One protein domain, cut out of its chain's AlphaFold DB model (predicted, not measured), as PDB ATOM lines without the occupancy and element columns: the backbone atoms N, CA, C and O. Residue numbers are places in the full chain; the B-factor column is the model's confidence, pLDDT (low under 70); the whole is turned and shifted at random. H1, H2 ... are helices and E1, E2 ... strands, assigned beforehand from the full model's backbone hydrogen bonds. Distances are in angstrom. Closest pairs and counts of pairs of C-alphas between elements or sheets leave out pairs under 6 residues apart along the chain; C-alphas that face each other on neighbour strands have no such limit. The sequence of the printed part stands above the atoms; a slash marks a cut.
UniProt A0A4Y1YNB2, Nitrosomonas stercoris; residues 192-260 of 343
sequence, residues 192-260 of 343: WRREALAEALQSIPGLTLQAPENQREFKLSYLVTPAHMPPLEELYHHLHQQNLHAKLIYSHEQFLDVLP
ATOM      1  N   TRP A 192     152.864 144.452 206.817       97.88
ATOM      2  CA  TRP A 192     153.358 144.133 205.491       97.88
ATOM      3  C   TRP A 192     153.065 142.668 205.151       97.88
ATOM      4  O   TRP A 192     153.546 141.754 205.823       97.88
ATOM      5  N   ARG A 193     152.258 142.444 204.111       97.81
ATOM      6  CA  ARG A 193     151.859 141.113 203.622       97.81
ATOM      7  C   ARG A 193     152.197 140.991 202.139       97.81
ATOM      8  O   ARG A 193     151.306 141.020 201.296       97.81
ATOM      9  N   ARG A 194     153.493 140.894 201.835       97.25
ATOM     10  CA  ARG A 194     154.039 140.945 200.469       97.25
ATOM     11  C   ARG A 194     153.340 140.000 199.495       97.25
ATOM     12  O   ARG A 194     152.937 140.431 198.424       97.25
ATOM     13  N   GLU A 195     153.199 138.729 199.849       97.62
ATOM     14  CA  GLU A 195     152.644 137.714 198.947       97.62
ATOM     15  C   GLU A 195     151.167 137.994 198.652       97.62
ATOM     16  O   GLU A 195     150.758 137.945 197.499       97.62
ATOM     17  N   ALA A 196     150.399 138.395 199.670       98.00
ATOM     18  CA  ALA A 196     148.996 138.772 199.502       98.00
ATOM     19  C   ALA A 196     148.834 140.061 198.675       98.00
ATOM     20  O   ALA A 196     147.895 140.175 197.897       98.00
ATOM     21  N   LEU A 197     149.757 141.021 198.808       98.00
ATOM     22  CA  LEU A 197     149.799 142.218 197.960       98.00
ATOM     23  C   LEU A 197     150.100 141.866 196.501       98.00
ATOM     24  O   LEU A 197     149.466 142.409 195.601       98.00
ATOM     25  N   ALA A 198     151.048 140.958 196.259       97.44
ATOM     26  CA  ALA A 198     151.366 140.497 194.912       97.44
ATOM     27  C   ALA A 198     150.179 139.766 194.267       97.44
ATOM     28  O   ALA A 198     149.852 140.036 193.116       97.44
ATOM     29  N   GLU A 199     149.504 138.896 195.021       97.56
ATOM     30  CA  GLU A 199     148.297 138.191 194.579       97.56
ATOM     31  C   GLU A 199     147.151 139.166 194.269       97.56
ATOM     32  O   GLU A 199     146.563 139.108 193.192       97.56
ATOM     33  N   ALA A 200     146.888 140.128 195.159       96.94
ATOM     34  CA  ALA A 200     145.834 141.123 194.967       96.94
ATOM     35  C   ALA A 200     146.066 142.013 193.736       96.94
ATOM     36  O   ALA A 200     145.103 142.431 193.093       96.94
ATOM     37  N   LEU A 201     147.323 142.314 193.402       96.75
ATOM     38  CA  LEU A 201     147.677 143.160 192.260       96.75
ATOM     39  C   LEU A 201     147.825 142.383 190.946       96.75
ATOM     40  O   LEU A 201     147.858 142.999 189.884       96.75
ATOM     41  N   GLN A 202     147.869 141.049 190.985       95.38
ATOM     42  CA  GLN A 202     148.067 140.214 189.798       95.38
ATOM     43  C   GLN A 202     146.953 140.382 188.752       95.38
ATOM     44  O   GLN A 202     147.213 140.284 187.555       95.38
ATOM     45  N   SER A 203     145.715 140.624 189.191       90.56
ATOM     46  CA  SER A 203     144.552 140.781 188.309       90.56
ATOM     47  C   SER A 203     144.339 142.211 187.807       90.56
ATOM     48  O   SER A 203     143.390 142.452 187.062       90.56
ATOM     49  N   ILE A 204     145.163 143.169 188.239       96.25
ATOM     50  CA  ILE A 204     144.990 144.575 187.876       96.25
ATOM     51  C   ILE A 204     145.502 144.804 186.447       96.25
ATOM     52  O   ILE A 204     146.665 144.509 186.153       96.25
ATOM     53  N   PRO A 205     144.667 145.343 185.538       95.81
ATOM     54  CA  PRO A 205     145.086 145.609 184.170       95.81
ATOM     55  C   PRO A 205     146.213 146.646 184.138       95.81
ATOM     56  O   PRO A 205     146.276 147.566 184.947       95.81
ATOM     57  N   GLY A 206     147.131 146.481 183.187       95.44
ATOM     58  CA  GLY A 206     148.248 147.405 183.001       95.44
ATOM     59  C   GLY A 206     149.402 147.259 183.997       95.44
ATOM     60  O   GLY A 206     150.384 147.972 183.824       95.44
ATOM     61  N   LEU A 207     149.345 146.340 184.970       97.31
ATOM     62  CA  LEU A 207     150.471 146.033 185.859       97.31
ATOM     63  C   LEU A 207     151.166 144.734 185.446       97.31
ATOM     64  O   LEU A 207     150.541 143.694 185.273       97.31
ATOM     65  N   THR A 208     152.489 144.778 185.298       96.50
ATOM     66  CA  THR A 208     153.322 143.594 185.039       96.50
ATOM     67  C   THR A 208     154.473 143.563 186.026       96.50
ATOM     68  O   THR A 208     155.219 144.530 186.131       96.50
ATOM     69  N   LEU A 209     154.639 142.467 186.766       96.06
ATOM     70  CA  LEU A 209     155.715 142.364 187.750       96.06
ATOM     71  C   LEU A 209     157.087 142.470 187.060       96.06
ATOM     72  O   LEU A 209     157.332 141.821 186.043       96.06
ATOM     73  N   GLN A 210     157.986 143.288 187.610       94.19
ATOM     74  CA  GLN A 210     159.361 143.381 187.115       94.19
ATOM     75  C   GLN A 210     160.156 142.102 187.404       94.19
ATOM     76  O   GLN A 210     159.782 141.293 188.258       94.19
ATOM     77  N   ALA A 211     161.301 141.969 186.731       91.50
ATOM     78  CA  ALA A 211     162.215 140.846 186.892       91.50
ATOM     79  C   ALA A 211     162.624 140.614 188.370       91.50
ATOM     80  O   ALA A 211     162.661 141.575 189.153       91.50
ATOM     81  N   PRO A 212     162.934 139.364 188.771       91.69
ATOM     82  CA  PRO A 212     163.221 139.006 190.164       91.69
ATOM     83  C   PRO A 212     164.313 139.858 190.822       91.69
ATOM     84  O   PRO A 212     164.258 140.117 192.023       91.69
ATOM     85  N   GLU A 213     165.274 140.353 190.043       87.62
ATOM     86  CA  GLU A 213     166.393 141.161 190.528       87.62
ATOM     87  C   GLU A 213     165.952 142.531 191.067       87.62
ATOM     88  O   GLU A 213     166.678 143.126 191.869       87.62
ATOM     89  N   ASN A 214     164.762 143.008 190.683       86.62
ATOM     90  CA  ASN A 214     164.157 144.266 191.136       86.62
ATOM     91  C   ASN A 214     163.129 144.071 192.266       86.62
ATOM     92  O   ASN A 214     162.535 145.045 192.732       86.62
ATOM     93  N   GLN A 215     162.907 142.831 192.712       92.69
ATOM     94  CA  GLN A 215     162.008 142.508 193.821       92.69
ATOM     95  C   GLN A 215     162.797 142.395 195.129       92.69
ATOM     96  O   GLN A 215     163.918 141.883 195.147       92.69
ATOM     97  N   ARG A 216     162.225 142.848 196.248       94.25
ATOM     98  CA  ARG A 216     162.840 142.720 197.585       94.25
ATOM     99  C   ARG A 216     161.811 142.255 198.611       94.25
ATOM    100  O   ARG A 216     160.615 142.201 198.326       94.25
ATOM    101  N   GLU A 217     162.268 141.918 199.816       95.12
ATOM    102  CA  GLU A 217     161.382 141.524 200.925       95.12
ATOM    103  C   GLU A 217     160.351 142.618 201.246       95.12
ATOM    104  O   GLU A 217     159.197 142.321 201.541       95.12
ATOM    105  N   PHE A 218     160.748 143.886 201.140       96.94
ATOM    106  CA  PHE A 218     159.911 145.048 201.448       96.94
ATOM    107  C   PHE A 218     159.631 145.918 200.216       96.94
ATOM    108  O   PHE A 218     159.394 147.114 200.351       96.94
ATOM    109  N   LYS A 219     159.680 145.327 199.015       95.75
ATOM    110  CA  LYS A 219     159.390 146.026 197.758       95.75
ATOM    111  C   LYS A 219     158.822 145.080 196.705       95.75
ATOM    112  O   LYS A 219     159.460 144.072 196.381       95.75
ATOM    113  N   LEU A 220     157.669 145.438 196.142       96.88
ATOM    114  CA  LEU A 220     157.197 144.891 194.869       96.88
ATOM    115  C   LEU A 220     157.288 145.971 193.797       96.88
ATOM    116  O   LEU A 220     156.731 147.048 193.979       96.88
ATOM    117  N   SER A 221     157.961 145.674 192.691       95.19
ATOM    118  CA  SER A 221     158.147 146.626 191.590       95.19
ATOM    119  C   SER A 221     157.401 146.133 190.349       95.19
ATOM    120  O   SER A 221     157.599 144.988 189.929       95.19
ATOM    121  N   TYR A 222     156.578 146.985 189.738       96.69
ATOM    122  CA  TYR A 222     155.807 146.689 188.526       96.69
ATOM    123  C   TYR A 222     156.199 147.626 187.378       96.69
ATOM    124  O   TYR A 222     156.622 148.759 187.602       96.69
ATOM    125  N   LEU A 223     156.082 147.130 186.150       96.00
ATOM    126  CA  LEU A 223     155.962 147.927 184.936       96.00
ATOM    127  C   LEU A 223     154.492 148.286 184.739       96.00
ATOM    128  O   LEU A 223     153.613 147.438 184.920       96.00
ATOM    129  N   VAL A 224     154.253 149.529 184.347       96.31
ATOM    130  CA  VAL A 224     152.925 150.098 184.152       96.31
ATOM    131  C   VAL A 224     152.684 150.336 182.667       96.31
ATOM    132  O   VAL A 224     153.536 150.868 181.963       96.31
ATOM    133  N   THR A 225     151.498 149.962 182.192       96.00
ATOM    134  CA  THR A 225     150.928 150.435 180.926       96.00
ATOM    135  C   THR A 225     149.888 151.509 181.255       96.00
ATOM    136  O   THR A 225     148.763 151.145 181.611       96.00
ATOM    137  N   PRO A 226     150.220 152.814 181.152       92.19
ATOM    138  CA  PRO A 226     149.382 153.893 181.689       92.19
ATOM    139  C   PRO A 226     147.949 153.899 181.159       92.19
ATOM    140  O   PRO A 226     147.018 154.174 181.902       92.19
ATOM    141  N   ALA A 227     147.758 153.517 179.893       93.38
ATOM    142  CA  ALA A 227     146.441 153.461 179.259       93.38
ATOM    143  C   ALA A 227     145.478 152.428 179.878       93.38
ATOM    144  O   ALA A 227     144.275 152.501 179.638       93.38
ATOM    145  N   HIS A 228     145.991 151.449 180.628       94.19
ATOM    146  CA  HIS A 228     145.201 150.351 181.191       94.19
ATOM    147  C   HIS A 228     145.205 150.317 182.720       94.19
ATOM    148  O   HIS A 228     144.385 149.607 183.298       94.19
ATOM    149  N   MET A 229     146.132 151.027 183.367       95.56
ATOM    150  CA  MET A 229     146.233 151.033 184.821       95.56
ATOM    151  C   MET A 229     145.102 151.882 185.419       95.56
ATOM    152  O   MET A 229     144.946 153.039 185.021       95.56
ATOM    153  N   PRO A 230     144.338 151.354 186.392       95.19
ATOM    154  CA  PRO A 230     143.405 152.164 187.164       95.19
ATOM    155  C   PRO A 230     144.126 153.311 187.895       95.19
ATOM    156  O   PRO A 230     145.312 153.184 188.222       95.19
ATOM    157  N   PRO A 231     143.433 154.417 188.214       94.81
ATOM    158  CA  PRO A 231     143.983 155.461 189.071       94.81
ATOM    159  C   PRO A 231     144.480 154.899 190.412       94.81
ATOM    160  O   PRO A 231     143.902 153.954 190.952       94.81
ATOM    161  N   LEU A 232     145.514 155.515 190.997       94.12
ATOM    162  CA  LEU A 232     146.078 155.061 192.278       94.12
ATOM    163  C   LEU A 232     145.028 154.963 193.395       94.12
ATOM    164  O   LEU A 232     145.113 154.061 194.223       94.12
ATOM    165  N   GLU A 233     144.034 155.853 193.412       96.06
ATOM    166  CA  GLU A 233     142.936 155.830 194.386       96.06
ATOM    167  C   GLU A 233     142.123 154.527 194.323       96.06
ATOM    168  O   GLU A 233     141.804 153.947 195.361       96.06
ATOM    169  N   GLU A 234     141.856 154.009 193.121       96.69
ATOM    170  CA  GLU A 234     141.163 152.729 192.944       96.69
ATOM    171  C   GLU A 234     142.033 151.551 193.390       96.69
ATOM    172  O   GLU A 234     141.528 150.612 194.008       96.69
ATOM    173  N   LEU A 235     143.348 151.614 193.150       97.06
ATOM    174  CA  LEU A 235     144.281 150.604 193.654       97.06
ATOM    175  C   LEU A 235     144.321 150.600 195.186       97.06
ATOM    176  O   LEU A 235     144.242 149.533 195.794       97.06
ATOM    177  N   TYR A 236     144.378 151.775 195.819       97.12
ATOM    178  CA  TYR A 236     144.265 151.889 197.273       97.12
ATOM    179  C   TYR A 236     142.938 151.309 197.770       97.12
ATOM    180  O   TYR A 236     142.938 150.516 198.711       97.12
ATOM    181  N   HIS A 237     141.817 151.635 197.121       96.88
ATOM    182  CA  HIS A 237     140.506 151.097 197.480       96.88
ATOM    183  C   HIS A 237     140.483 149.559 197.397       96.88
ATOM    184  O   HIS A 237     140.050 148.896 198.343       96.88
ATOM    185  N   HIS A 238     140.989 148.984 196.304       96.62
ATOM    186  CA  HIS A 238     141.083 147.535 196.092       96.62
ATOM    187  C   HIS A 238     141.906 146.833 197.179       96.62
ATOM    188  O   HIS A 238     141.487 145.803 197.713       96.62
ATOM    189  N   LEU A 239     143.052 147.407 197.561       96.88
ATOM    190  CA  LEU A 239     143.881 146.881 198.649       96.88
ATOM    191  C   LEU A 239     143.183 147.007 200.013       96.88
ATOM    192  O   LEU A 239     143.175 146.053 200.797       96.88
ATOM    193  N   HIS A 240     142.532 148.142 200.281       95.94
ATOM    194  CA  HIS A 240     141.802 148.377 201.528       95.94
ATOM    195  C   HIS A 240     140.621 147.417 201.720       95.94
ATOM    196  O   HIS A 240     140.435 146.918 202.832       95.94
ATOM    197  N   GLN A 241     139.867 147.090 200.662       97.12
ATOM    198  CA  GLN A 241     138.780 146.096 200.717       97.12
ATOM    199  C   GLN A 241     139.267 144.709 201.162       97.12
ATOM    200  O   GLN A 241     138.522 143.955 201.785       97.12
ATOM    201  N   GLN A 242     140.531 144.390 200.889       96.94
ATOM    202  CA  GLN A 242     141.175 143.133 201.273       96.94
ATOM    203  C   GLN A 242     141.974 143.243 202.583       96.94
ATOM    204  O   GLN A 242     142.666 142.301 202.977       96.94
ATOM    205  N   ASN A 243     141.878 144.383 203.282       97.06
ATOM    206  CA  ASN A 243     142.643 144.701 204.488       97.06
ATOM    207  C   ASN A 243     144.168 144.562 204.280       97.06
ATOM    208  O   ASN A 243     144.897 144.069 205.149       97.06
ATOM    209  N   LEU A 244     144.641 144.968 203.102       97.88
ATOM    210  CA  LEU A 244     146.052 145.053 202.756       97.88
ATOM    211  C   LEU A 244     146.512 146.507 202.851       97.88
ATOM    212  O   LEU A 244     145.809 147.424 202.439       97.88
ATOM    213  N   HIS A 245     147.696 146.696 203.428       96.81
ATOM    214  CA  HIS A 245     148.252 148.001 203.780       96.81
ATOM    215  C   HIS A 245     149.596 148.153 203.074       96.81
ATOM    216  O   HIS A 245     150.503 147.342 203.286       96.81
ATOM    217  N   ALA A 246     149.709 149.155 202.208       96.88
ATOM    218  CA  ALA A 246     150.918 149.441 201.451       96.88
ATOM    219  C   ALA A 246     150.921 150.895 200.975       96.88
ATOM    220  O   ALA A 246     149.868 151.479 200.737       96.88
ATOM    221  N   LYS A 247     152.116 151.450 200.783       95.12
ATOM    222  CA  LYS A 247     152.337 152.704 200.067       95.12
ATOM    223  C   LYS A 247     152.581 152.389 198.591       95.12
ATOM    224  O   LYS A 247     153.406 151.531 198.278       95.12
ATOM    225  N   LEU A 248     151.877 153.088 197.706       94.25
ATOM    226  CA  LEU A 248     152.031 152.994 196.256       94.25
ATOM    227  C   LEU A 248     152.795 154.219 195.748       94.25
ATOM    228  O   LEU A 248     152.358 155.350 195.966       94.25
ATOM    229  N   ILE A 249     153.926 153.998 195.081       89.69
ATOM    230  CA  ILE A 249     154.746 155.047 194.469       89.69
ATOM    231  C   ILE A 249     154.744 154.833 192.960       89.69
ATOM    232  O   ILE A 249     155.367 153.899 192.455       89.69
ATOM    233  N   TYR A 250     154.036 155.703 192.244       88.94
ATOM    234  CA  TYR A 250     154.044 155.738 190.786       88.94
ATOM    235  C   TYR A 250     155.095 156.738 190.309       88.94
ATOM    236  O   TYR A 250     155.060 157.897 190.709       88.94
ATOM    237  N   SER A 251     156.043 156.290 189.488       80.69
ATOM    238  CA  SER A 251     157.158 157.120 189.021       80.69
ATOM    239  C   SER A 251     157.407 156.965 187.524       80.69
ATOM    240  O   SER A 251     157.195 155.895 186.942       80.69
ATOM    241  N   HIS A 252     157.857 158.063 186.906       76.94
ATOM    242  CA  HIS A 252     158.208 158.168 185.482       76.94
ATOM    243  C   HIS A 252     157.132 157.665 184.508       76.94
ATOM    244  O   HIS A 252     157.461 157.211 183.417       76.94
ATOM    245  N   GLU A 253     155.863 157.682 184.917       83.50
ATOM    246  CA  GLU A 253     154.736 157.129 184.155       83.50
ATOM    247  C   GLU A 253     154.914 155.662 183.702       83.50
ATOM    248  O   GLU A 253     154.294 155.207 182.744       83.50
ATOM    249  N   GLN A 254     155.801 154.909 184.358       87.44
ATOM    250  CA  GLN A 254     156.237 153.590 183.880       87.44
ATOM    251  C   GLN A 254     156.416 152.572 184.998       87.44
ATOM    252  O   GLN A 254     156.355 151.369 184.737       87.44
ATOM    253  N   PHE A 255     156.627 153.020 186.236       90.56
ATOM    254  CA  PHE A 255     156.942 152.136 187.350       90.56
ATOM    255  C   PHE A 255     155.983 152.357 188.506       90.56
ATOM    256  O   PHE A 255     155.743 153.494 188.909       90.56
ATOM    257  N   LEU A 256     155.481 151.259 189.065       94.19
ATOM    258  CA  LEU A 256     154.725 151.264 190.311       94.19
ATOM    259  C   LEU A 256     155.482 150.437 191.347       94.19
ATOM    260  O   LEU A 256     155.618 149.223 191.199       94.19
ATOM    261  N   ASP A 257     155.950 151.105 192.393       93.62
ATOM    262  CA  ASP A 257     156.577 150.477 193.546       93.62
ATOM    263  C   ASP A 257     155.562 150.369 194.690       93.62
ATOM    264  O   ASP A 257     154.917 151.343 195.077       93.62
ATOM    265  N   VAL A 258     155.433 149.168 195.248       96.75
ATOM    266  CA  VAL A 258     154.592 148.860 196.407       96.75
ATOM    267  C   VAL A 258     155.508 148.595 197.590       96.75
ATOM    268  O   VAL A 258     156.321 147.665 197.568       96.75
ATOM    269  N   LEU A 259     155.369 149.415 198.623       96.69
ATOM    270  CA  LEU A 259     156.229 149.429 199.802       96.69
ATOM    271  C   LEU A 259     155.389 149.293 201.076       96.69
ATOM    272  O   LEU A 259     154.193 149.598 201.063       96.69
ATOM    273  N   PRO A 260     155.979 148.888 202.211       97.75
ATOM    274  CA  PRO A 260     155.326 149.053 203.499       97.75
ATOM    275  C   PRO A 260     154.935 150.514 203.741       97.75
ATOM    276  O   PRO A 260     155.698 151.418 203.416       97.75
TER     277      PRO A 260
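This is residues 192 to 260 of the 343 residues of a protein of Nitrosomonas stercoris (UniProt A0A4Y1YNB2). A small, twisted four-stranded antiparallel sheet has H1 packed over one face, running along E2, while H2 sits near edge strand E3 and meets H1 at a steep angle. Two hairpins, E1 with E2 and E3 with E4, make the sheet, and H2 is on the path from one hairpin to the other. The printed part has 69 residues, with two named helices and four named strands in the order H1, E1, E2, H2, E3, E4; the sheet's order is E1, E2, E4, E3, and the class is mixed, helices and strands. The whole is compact and rounded, with a radius of gyration of the C-alphas of 10.9 A and spans of 27 by 27 by 18 A.

H1, residues 194 to 202, is on the sheet at a height over the sheet of 9.1 A. It lies over E2, residues 220 to 224, and only just not over E4, residues 255 to 259, on which 2 of its 9 C-alphas fall. On the local plane H1 and E2 stand at 0 degrees, along the strands; their closest C-alphas, Ala 198 and Leu 220, are 7.3 A apart. E1, residues 207 to 209, and E2 form a hairpin, with N 208 and O 223 within hydrogen-bond range at 2.9 A. H2, residues 232 to 241, is close to H1 but not clearly touching: their closest C-alphas, Ala 200 and Leu 239, are 7.1 A apart, and the two run opposite ways at a steep tilt of 61 degrees. H2 is also on the sheet; its closest C-alpha pair with E3, residues 247 to 251, is Leu 232 and Leu 248, 7.5 A apart. H1 and H2 on one face of the sheet make two layers, helices over strands. E2, H2 and E3 form a split strand-helix-strand unit, two strands running the same way with E4 between them, and its crossover is right-handed. E3 and E4 form a hairpin, with N 249 and O 257 at 2.8 A; E2 and E4 are antiparallel neighbours, with N 222 and O 256 at 2.8 A. E1 and E3, the edge strands, are apart. In H1 and H2 every O i to N i+4 pair is within hydrogen-bond range.

H1 begins at C-alpha 194 (154.039, 140.945, 200.469) and is 12.3 A long. E1 measures 6.7 A and E2 12.7 A. H2, 14.3 A long, begins at C-alpha 232 (146.078, 155.061, 192.278). E3 and E4 are each 12.8 A long, and E4 ends at C-alpha 259 (156.229, 149.429, 199.802).

The C-alphas farthest apart, Glu 213 and Gln 241, are 29.8 A apart. The sheet is only just strongly twisted, with C-alphas up to 4.4 A off its best plane. The printed part has no cut and no long link. Its mean pLDDT is 94.5, and no printed residue is under 70.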